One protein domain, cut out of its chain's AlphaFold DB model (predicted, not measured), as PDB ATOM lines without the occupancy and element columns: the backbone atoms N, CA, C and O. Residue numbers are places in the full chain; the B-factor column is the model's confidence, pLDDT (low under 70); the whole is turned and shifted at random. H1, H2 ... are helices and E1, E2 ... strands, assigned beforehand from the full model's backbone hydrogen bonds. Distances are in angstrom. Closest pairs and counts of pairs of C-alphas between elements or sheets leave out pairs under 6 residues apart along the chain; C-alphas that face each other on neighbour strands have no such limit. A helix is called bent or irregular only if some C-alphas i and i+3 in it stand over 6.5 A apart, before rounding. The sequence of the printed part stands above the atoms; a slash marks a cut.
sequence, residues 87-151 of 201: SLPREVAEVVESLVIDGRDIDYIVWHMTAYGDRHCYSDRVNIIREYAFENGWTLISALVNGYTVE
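What this domain is: This is residues 87 to 151 of the 201 residues of an uncharacterized protein of Paenibacillus sp. FSL H8-0548 (UniProt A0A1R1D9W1). A small helical body is built round one sharply bent helix, H3, whose arms H3a and H3b make a V; H1 lies across the mouth of the V, and H1 and H2 pack on H3a. The short strand E1 lies at one end of the longest axis, the loop at Asp 118 at the other. The printed part has 65 residues, with three named helices and one named strand in the order H1, H2, H3, E1, and is mostly helix. It is compact, with a radius of gyration of the C-alphas of 10.9 A and spans of 31 by 26 by 19 A.

Where its parts are: H3, residues 124 to 146, was assigned as one helix by its hydrogen bonds but is bent: C-alphas 135 and 138 are 8.6 A apart. Its arms are H3a, residues 124 to 135, 17.8 A long, and H3b, residues 138 to 146, 11.8 A. H1, residues 90 to 101, measures 16.4 A from C-alpha 90 at (-59.015, 24.223, -6.788). H2 is residues 106 to 114, 12.5 A. E1, residues 148 to 150, ends with C-alpha 150 at (-59.744, 22.206, -1.609).

How they stand to each other: H3a and H3b stand at a steep tilt of 66 degrees. H1 touches H3a with residues 91 to 96 alone, closest at the C-alphas of Val 95 and Arg 125, 5.9 A. H2 touches H3a, closest at the C-alphas of Met 113 and Arg 130, 5.4 A; at 70.5 degrees they are only just about perpendicular. H2 and H3b are close but not clearly touching, at a shallow tilt of 9 degrees, opposite ways. E1 pairs with no named strand, but residues 87 to 88 pair in parallel with its residues 149 to 150. Every O i to N i+4 pair is within hydrogen-bond range in H1, H2 and H3b; in H3a 7 of 8 are.

The domain as a whole: The C-alphas farthest apart, of Asp 118 and Thr 149, are 31.1 A apart. The printed part has no cut and no long link. Residues 116 to 122 have pLDDT under 70.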
ATOM      1  N   SER A  87     -59.779  26.988   3.250       90.50
ATOM      2  CA  SER A  87     -60.248  26.545   1.939       90.50
ATOM      3  C   SER A  87     -59.547  27.342   0.840       90.50
ATOM      4  O   SER A  87     -59.592  28.574   0.848       90.50
ATOM      5  N   LEU A  88     -58.914  26.647  -0.103       91.12
ATOM      6  CA  LEU A  88     -58.317  27.244  -1.292       91.12
ATOM      7  C   LEU A  88     -59.106  26.869  -2.550       91.12
ATOM      8  O   LEU A  88     -59.538  25.718  -2.671       91.12
ATOM      9  N   PRO A  89     -59.209  27.784  -3.532       91.94
ATOM     10  CA  PRO A  89     -59.728  27.443  -4.845       91.94
ATOM     11  C   PRO A  89     -58.920  26.306  -5.468       91.94
ATOM     12  O   PRO A  89     -57.692  26.254  -5.344       91.94
ATOM     13  N   ARG A  90     -59.611  25.420  -6.184       88.94
ATOM     14  CA  ARG A  90     -59.015  24.223  -6.788       88.94
ATOM     15  C   ARG A  90     -57.784  24.517  -7.644       88.94
ATOM     16  O   ARG A  90     -56.774  23.839  -7.494       88.94
ATOM     17  N   GLU A  91     -57.844  25.544  -8.486       88.62
ATOM     18  CA  GLU A  91     -56.728  25.923  -9.363       88.62
ATOM     19  C   GLU A  91     -55.479  26.325  -8.566       88.62
ATOM     20  O   GLU A  91     -54.361  25.973  -8.930       88.62
ATOM     21  N   VAL A  92     -55.656  27.012  -7.434       90.50
ATOM     22  CA  VAL A  92     -54.549  27.430  -6.561       90.50
ATOM     23  C   VAL A  92     -53.978  26.227  -5.814       90.50
ATOM     24  O   VAL A  92     -52.759  26.070  -5.752       90.50
ATOM     25  N   ALA A  93     -54.845  25.359  -5.286       91.44
ATOM     26  CA  ALA A  93     -54.449  24.134  -4.600       91.44
ATOM     27  C   ALA A  93     -53.617  23.210  -5.506       91.44
ATOM     28  O   ALA A  93     -52.516  22.817  -5.130       91.44
ATOM     29  N   GLU A  94     -54.087  22.938  -6.728       89.69
ATOM     30  CA  GLU A  94     -53.381  22.089  -7.700       89.69
ATOM     31  C   GLU A  94     -51.993  22.648  -8.048       89.69
ATOM     32  O   GLU A  94     -51.016  21.900  -8.165       89.69
ATOM     33  N   VAL A  95     -51.863  23.974  -8.168       90.06
ATOM     34  CA  VAL A  95     -50.554  24.592  -8.401       90.06
ATOM     35  C   VAL A  95     -49.645  24.442  -7.182       90.06
ATOM     36  O   VAL A  95     -48.476  24.085  -7.355       90.06
ATOM     37  N   VAL A  96     -50.151  24.682  -5.968       88.75
ATOM     38  CA  VAL A  96     -49.376  24.507  -4.730       88.75
ATOM     39  C   VAL A  96     -48.876  23.064  -4.609       88.75
ATOM     40  O   VAL A  96     -47.684  22.868  -4.379       88.75
ATOM     41  N   GLU A  97     -49.726  22.060  -4.846       88.94
ATOM     42  CA  GLU A  97     -49.307  20.648  -4.870       88.94
ATOM     43  C   GLU A  97     -48.230  20.388  -5.924       88.94
ATOM     44  O   GLU A  97     -47.219  19.750  -5.627       88.94
ATOM     45  N   SER A  98     -48.401  20.921  -7.138       86.69
ATOM     46  CA  SER A  98     -47.425  20.729  -8.215       86.69
ATOM     47  C   SER A  98     -46.039  21.274  -7.851       86.69
ATOM     48  O   SER A  98     -45.030  20.639  -8.148       86.69
ATOM     49  N   LEU A  99     -45.977  22.410  -7.146       84.12
ATOM     50  CA  LEU A  99     -44.717  23.011  -6.706       84.12
ATOM     51  C   LEU A  99     -44.059  22.202  -5.585       84.12
ATOM     52  O   LEU A  99     -42.839  22.033  -5.596       84.12
ATOM     53  N   VAL A 100     -44.853  21.659  -4.659       83.88
ATOM     54  CA  VAL A 100     -44.351  20.783  -3.589       83.88
ATOM     55  C   VAL A 100     -43.788  19.478  -4.166       83.88
ATOM     56  O   VAL A 100     -42.711  19.046  -3.757       83.88
ATOM     57  N   ILE A 101     -44.466  18.872  -5.150       80.06
ATOM     58  CA  ILE A 101     -43.999  17.654  -5.843       80.06
ATOM     59  C   ILE A 101     -42.671  17.901  -6.569       80.06
ATOM     60  O   ILE A 101     -41.785  17.046  -6.540       80.06
ATOM     61  N   ASP A 102     -42.495  19.090  -7.150       75.50
ATOM     62  CA  ASP A 102     -41.248  19.517  -7.795       75.50
ATOM     63  C   ASP A 102     -40.102  19.788  -6.788       75.50
ATOM     64  O   ASP A 102     -39.023  20.254  -7.168       75.50
ATOM     65  N   GLY A 103     -40.315  19.505  -5.496       77.31
ATOM     66  CA  GLY A 103     -39.336  19.679  -4.426       77.31
ATOM     67  C   GLY A 103     -39.120  21.138  -4.028       77.31
ATOM     68  O   GLY A 103     -38.094  21.457  -3.426       77.31
ATOM     69  N   ARG A 104     -40.045  22.040  -4.387       79.81
ATOM     70  CA  ARG A 104     -40.012  23.435  -3.939       79.81
ATOM     71  C   ARG A 104     -40.567  23.522  -2.523       79.81
ATOM     72  O   ARG A 104     -41.624  22.968  -2.227       79.81
ATOM     73  N   ASP A 105     -39.860  24.237  -1.661       83.88
ATOM     74  CA  ASP A 105     -40.327  24.540  -0.317       83.88
ATOM     75  C   ASP A 105     -41.288  25.739  -0.308       83.88
ATOM     76  O   ASP A 105     -41.493  26.440  -1.303       83.88
ATOM     77  N   ILE A 106     -41.912  25.961   0.848       82.81
ATOM     78  CA  ILE A 106     -42.811  27.098   1.075       82.81
ATOM     79  C   ILE A 106     -42.073  28.420   0.824       82.81
ATOM     80  O   ILE A 106     -42.649  29.342   0.248       82.81
ATOM     81  N   ASP A 107     -40.790  28.494   1.185       82.44
ATOM     82  CA  ASP A 107     -39.962  29.686   1.003       82.44
ATOM     83  C   ASP A 107     -39.817  30.056  -0.477       82.44
ATOM     84  O   ASP A 107     -39.916  31.231  -0.832       82.44
ATOM     85  N   TYR A 108     -39.676  29.071  -1.366       84.25
ATOM     86  CA  TYR A 108     -39.677  29.290  -2.811       84.25
ATOM     87  C   TYR A 108     -41.002  29.876  -3.320       84.25
ATOM     88  O   TYR A 108     -41.001  30.783  -4.156       84.25
ATOM     89  N   ILE A 109     -42.141  29.390  -2.812       82.75
ATOM     90  CA  ILE A 109     -43.468  29.907  -3.183       82.75
ATOM     91  C   ILE A 109     -43.619  31.358  -2.703       82.75
ATOM     92  O   ILE A 109     -44.013  32.231  -3.477       82.75
ATOM     93  N   VAL A 110     -43.235  31.640  -1.455       84.25
ATOM     94  CA  VAL A 110     -43.287  32.984  -0.856       84.25
ATOM     95  C   VAL A 110     -42.333  33.953  -1.564       84.25
ATOM     96  O   VAL A 110     -42.671  35.121  -1.783       84.25
ATOM     97  N   TRP A 111     -41.157  33.482  -1.980       83.75
ATOM     98  CA  TRP A 111     -40.223  34.283  -2.765       83.75
ATOM     99  C   TRP A 111     -40.855  34.725  -4.087       83.75
ATOM    100  O   TRP A 111     -40.844  35.912  -4.401       83.75
ATOM    101  N   HIS A 112     -41.510  33.820  -4.816       76.75
ATOM    102  CA  HIS A 112     -42.193  34.157  -6.074       76.75
ATOM    103  C   HIS A 112     -43.434  35.036  -5.904       76.75
ATOM    104  O   HIS A 112     -43.766  35.807  -6.806       76.75
ATOM    105  N   MET A 113     -44.099  34.971  -4.749       77.06
ATOM    106  CA  MET A 113     -45.171  35.911  -4.402       77.06
ATOM    107  C   MET A 113     -44.652  37.346  -4.223       77.06
ATOM    108  O   MET A 113     -45.361  38.300  -4.539       77.06
ATOM    109  N   THR A 114     -43.431  37.505  -3.706       76.94
ATOM    110  CA  THR A 114     -42.863  38.807  -3.306       76.94
ATOM    111  C   THR A 114     -41.851  39.377  -4.299       76.94
ATOM    112  O   THR A 114     -41.577  40.580  -4.271       76.94
ATOM    113  N   ALA A 115     -41.312  38.551  -5.200       73.19
ATOM    114  CA  ALA A 115     -40.346  38.958  -6.207       73.19
ATOM    115  C   ALA A 115     -40.965  39.974  -7.181       73.19
ATOM    116  O   ALA A 115     -41.744  39.646  -8.082       73.19
ATOM    117  N   TYR A 116     -40.568  41.239  -7.018       59.09
ATOM    118  CA  TYR A 116     -40.822  42.317  -7.970       59.09
ATOM    119  C   TYR A 116     -39.990  42.074  -9.237       59.09
ATOM    120  O   TYR A 116     -38.874  42.565  -9.387       59.09
ATOM    121  N   GLY A 117     -40.532  41.265 -10.143       60.59
ATOM    122  CA  GLY A 117     -39.949  40.967 -11.446       60.59
ATOM    123  C   GLY A 117     -41.011  40.957 -12.538       60.59
ATOM    124  O   GLY A 117     -42.191  40.694 -12.271       60.59
ATOM    125  N   ASP A 118     -40.561  41.290 -13.745       56.75
ATOM    126  CA  ASP A 118     -41.345  41.434 -14.967       56.75
ATOM    127  C   ASP A 118     -42.316  40.256 -15.160       56.75
ATOM    128  O   ASP A 118     -41.943  39.095 -15.000       56.75
ATOM    129  N   ARG A 119     -43.586  40.534 -15.485       57.66
ATOM    130  CA  ARG A 119     -44.651  39.504 -15.544       57.66
ATOM    131  C   ARG A 119     -44.398  38.435 -16.620       57.66
ATOM    132  O   ARG A 119     -45.135  37.464 -16.699       57.66
ATOM    133  N   HIS A 120     -43.407  38.648 -17.481       56.59
ATOM    134  CA  HIS A 120     -43.226  37.932 -18.742       56.59
ATOM    135  C   HIS A 120     -42.259  36.739 -18.663       56.59
ATOM    136  O   HIS A 120     -42.067  36.059 -19.667       56.59
ATOM    137  N   CYS A 121     -41.650  36.465 -17.507       56.00
ATOM    138  CA  CYS A 121     -40.668  35.382 -17.351       56.00
ATOM    139  C   CYS A 121     -41.060  34.291 -16.341       56.00
ATOM    140  O   CYS A 121     -40.281  33.363 -16.118       56.00
ATOM    141  N   TYR A 122     -42.263  34.354 -15.767       67.25
ATOM    142  CA  TYR A 122     -42.766  33.325 -14.859       67.25
ATOM    143  C   TYR A 122     -43.648  32.316 -15.596       67.25
ATOM    144  O   TYR A 122     -44.403  32.674 -16.494       67.25
ATOM    145  N   SER A 123     -43.557  31.045 -15.198       76.88
ATOM    146  CA  SER A 123     -44.469  30.000 -15.673       76.88
ATOM    147  C   SER A 123     -45.915  30.335 -15.297       76.88
ATOM    148  O   SER A 123     -46.131  30.823 -14.186       76.88
ATOM    149  N   ASP A 124     -46.885  29.964 -16.136       83.06
ATOM    150  CA  ASP A 124     -48.329  30.181 -15.911       83.06
ATOM    151  C   ASP A 124     -48.788  29.796 -14.494       83.06
ATOM    152  O   ASP A 124     -49.540  30.520 -13.850       83.06
ATOM    153  N   ARG A 125     -48.224  28.712 -13.953       83.69
ATOM    154  CA  ARG A 125     -48.424  28.245 -12.573       83.69
ATOM    155  C   ARG A 125     -48.134  29.320 -11.517       83.69
ATOM    156  O   ARG A 125     -48.946  29.582 -10.638       83.69
ATOM    157  N   VAL A 126     -46.979  29.971 -11.610       83.38
ATOM    158  CA  VAL A 126     -46.569  31.013 -10.654       83.38
ATOM    159  C   VAL A 126     -47.467  32.245 -10.782       83.38
ATOM    160  O   VAL A 126     -47.773  32.870  -9.770       83.38
ATOM    161  N   ASN A 127     -47.944  32.558 -11.991       86.50
ATOM    162  CA  ASN A 127     -48.878  33.663 -12.197       86.50
ATOM    163  C   ASN A 127     -50.225  33.415 -11.503       86.50
ATOM    164  O   ASN A 127     -50.689  34.321 -10.823       86.50
ATOM    165  N   ILE A 128     -50.781  32.196 -11.562       88.50
ATOM    166  CA  ILE A 128     -52.031  31.833 -10.856       88.50
ATOM    167  C   ILE A 128     -51.907  32.089  -9.347       88.50
ATOM    168  O   ILE A 128     -52.756  32.746  -8.741       88.50
ATOM    169  N   ILE A 129     -50.811  31.628  -8.733       88.69
ATOM    170  CA  ILE A 129     -50.546  31.877  -7.308       88.69
ATOM    171  C   ILE A 129     -50.415  33.376  -7.031       88.69
ATOM    172  O   ILE A 129     -50.929  33.862  -6.026       88.69
ATOM    173  N   ARG A 130     -49.727  34.119  -7.902       87.50
ATOM    174  CA  ARG A 130     -49.467  35.549  -7.703       87.50
ATOM    175  C   ARG A 130     -50.728  36.398  -7.847       87.50
ATOM    176  O   ARG A 130     -50.897  37.353  -7.094       87.50
ATOM    177  N   GLU A 131     -51.599  36.052  -8.790       89.12
ATOM    178  CA  GLU A 131     -52.908  36.679  -8.977       89.12
ATOM    179  C   GLU A 131     -53.799  36.431  -7.763       89.12
ATOM    180  O   GLU A 131     -54.305  37.387  -7.178       89.12
ATOM    181  N   TYR A 132     -53.889  35.184  -7.293       90.25
ATOM    182  CA  TYR A 132     -54.633  34.875  -6.074       90.25
ATOM    183  C   TYR A 132     -54.050  35.590  -4.845       90.25
ATOM    184  O   TYR A 132     -54.789  36.168  -4.046       90.25
ATOM    185  N   ALA A 133     -52.722  35.614  -4.707       90.12
ATOM    186  CA  ALA A 133     -52.029  36.272  -3.603       90.12
ATOM    187  C   ALA A 133     -52.236  37.792  -3.559       90.12
ATOM    188  O   ALA A 133     -52.114  38.387  -2.488       90.12
ATOM    189  N   PHE A 134     -52.530  38.430  -4.694       88.44
ATOM    190  CA  PHE A 134     -52.753  39.872  -4.748       88.44
ATOM    191  C   PHE A 134     -53.971  40.289  -3.915       88.44
ATOM    192  O   PHE A 134     -53.924  41.299  -3.216       88.44
ATOM    193  N   GLU A 135     -55.030  39.478  -3.938       88.50
ATOM    194  CA  GLU A 135     -56.273  39.730  -3.196       88.50
ATOM    195  C   GLU A 135     -56.364  38.901  -1.905       88.50
ATOM    196  O   GLU A 135     -56.957  39.338  -0.921       88.50
ATOM    197  N   ASN A 136     -55.723  37.728  -1.873       92.00
ATOM    198  CA  ASN A 136     -55.855  36.724  -0.812       92.00
ATOM    199  C   ASN A 136     -54.502  36.307  -0.210       92.00
ATOM    200  O   ASN A 136     -54.350  35.194   0.292       92.00
ATOM    201  N   GLY A 137     -53.492  37.181  -0.245       87.94
ATOM    202  CA  GLY A 137     -52.121  36.843   0.161       87.94
ATOM    203  C   GLY A 137     -52.009  36.285   1.580       87.94
ATOM    204  O   GLY A 137     -51.296  35.310   1.803       87.94
ATOM    205  N   TRP A 138     -52.761  36.841   2.534       89.00
ATOM    206  CA  TRP A 138     -52.781  36.328   3.907       89.00
ATOM    207  C   TRP A 138     -53.431  34.942   4.013       89.00
ATOM    208  O   TRP A 138     -52.912  34.068   4.704       89.00
ATOM    209  N   THR A 139     -54.532  34.725   3.292       91.75
ATOM    210  CA  THR A 139     -55.233  33.437   3.182       91.75
ATOM    211  C   THR A 139     -54.302  32.365   2.627       91.75
ATOM    212  O   THR A 139     -54.189  31.287   3.204       91.75
ATOM    213  N   LEU A 140     -53.565  32.692   1.563       90.56
ATOM    214  CA  LEU A 140     -52.587  31.801   0.951       90.56
ATOM    215  C   LEU A 140     -51.416  31.491   1.894       90.56
ATOM    216  O   LEU A 140     -51.038  30.332   2.027       90.56
ATOM    217  N   ILE A 141     -50.865  32.485   2.598       89.69
ATOM    218  CA  ILE A 141     -49.812  32.248   3.602       89.69
ATOM    219  C   ILE A 141     -50.337  31.340   4.720       89.69
ATOM    220  O   ILE A 141     -49.666  30.385   5.107       89.69
ATOM    221  N   SER A 142     -51.549  31.594   5.217       89.88
ATOM    222  CA  SER A 142     -52.174  30.749   6.237       89.88
ATOM    223  C   SER A 142     -52.375  29.318   5.740       89.88
ATOM    224  O   SER A 142     -52.100  28.383   6.487       89.88
ATOM    225  N   ALA A 143     -52.780  29.139   4.483       91.38
ATOM    226  CA  ALA A 143     -52.907  27.837   3.842       91.38
ATOM    227  C   ALA A 143     -51.560  27.104   3.703       91.38
ATOM    228  O   ALA A 143     -51.483  25.903   3.955       91.38
ATOM    229  N   LEU A 144     -50.483  27.812   3.351       90.31
ATOM    230  CA  LEU A 144     -49.141  27.228   3.248       90.31
ATOM    231  C   LEU A 144     -48.586  26.810   4.620       90.31
ATOM    232  O   LEU A 144     -47.902  25.796   4.719       90.31
ATOM    233  N   VAL A 145     -48.891  27.564   5.681       88.88
ATOM    234  CA  VAL A 145     -48.385  27.304   7.042       88.88
ATOM    235  C   VAL A 145     -49.229  26.271   7.796       88.88
ATOM    236  O   VAL A 145     -48.682  25.386   8.452       88.88
ATOM    237  N   ASN A 146     -50.556  26.391   7.738       89.12
ATOM    238  CA  ASN A 146     -51.490  25.576   8.525       89.12
ATOM    239  C   ASN A 146     -52.084  24.401   7.730       89.12
ATOM    240  O   ASN A 146     -52.779  23.564   8.307       89.12
ATOM    241  N   GLY A 147     -51.800  24.318   6.430       88.81
ATOM    242  CA  GLY A 147     -52.467  23.414   5.501       88.81
ATOM    243  C   GLY A 147     -53.765  24.008   4.951       88.81
ATOM    244  O   GLY A 147     -54.269  25.034   5.417       88.81
ATOM    245  N   TYR A 148     -54.320  23.341   3.946       91.62
ATOM    246  CA  TYR A 148     -55.537  23.780   3.277       91.62
ATOM    247  C   TYR A 148     -56.480  22.622   2.976       91.62
ATOM    248  O   TYR A 148     -56.095  21.452   2.996       91.62
ATOM    249  N   THR A 149     -57.730  22.978   2.708       90.62
ATOM    250  CA  THR A 149     -58.723  22.113   2.074       90.62
ATOM    251  C   THR A 149     -59.016  22.655   0.680       90.62
ATOM    252  O   THR A 149     -58.932  23.860   0.445       90.62
ATOM    253  N   VAL A 150     -59.316  21.776  -0.273       89.56
ATOM    254  CA  VAL A 150     -59.744  22.206  -1.609       89.56
ATOM    255  C   VAL A 150     -61.209  22.607  -1.521       89.56
ATOM    256  O   VAL A 150     -62.017  21.856  -0.982       89.56
ATOM    257  N   GLU A 151     -61.542  23.790  -2.024       79.88
ATOM    258  CA  GLU A 151     -62.926  24.230  -2.143       79.88
ATOM    259  C   GLU A 151     -63.693  23.239  -3.029       79.88
ATOM    260  O   GLU A 151     -63.340  23.013  -4.193       79.88
TER     261      GLU A 151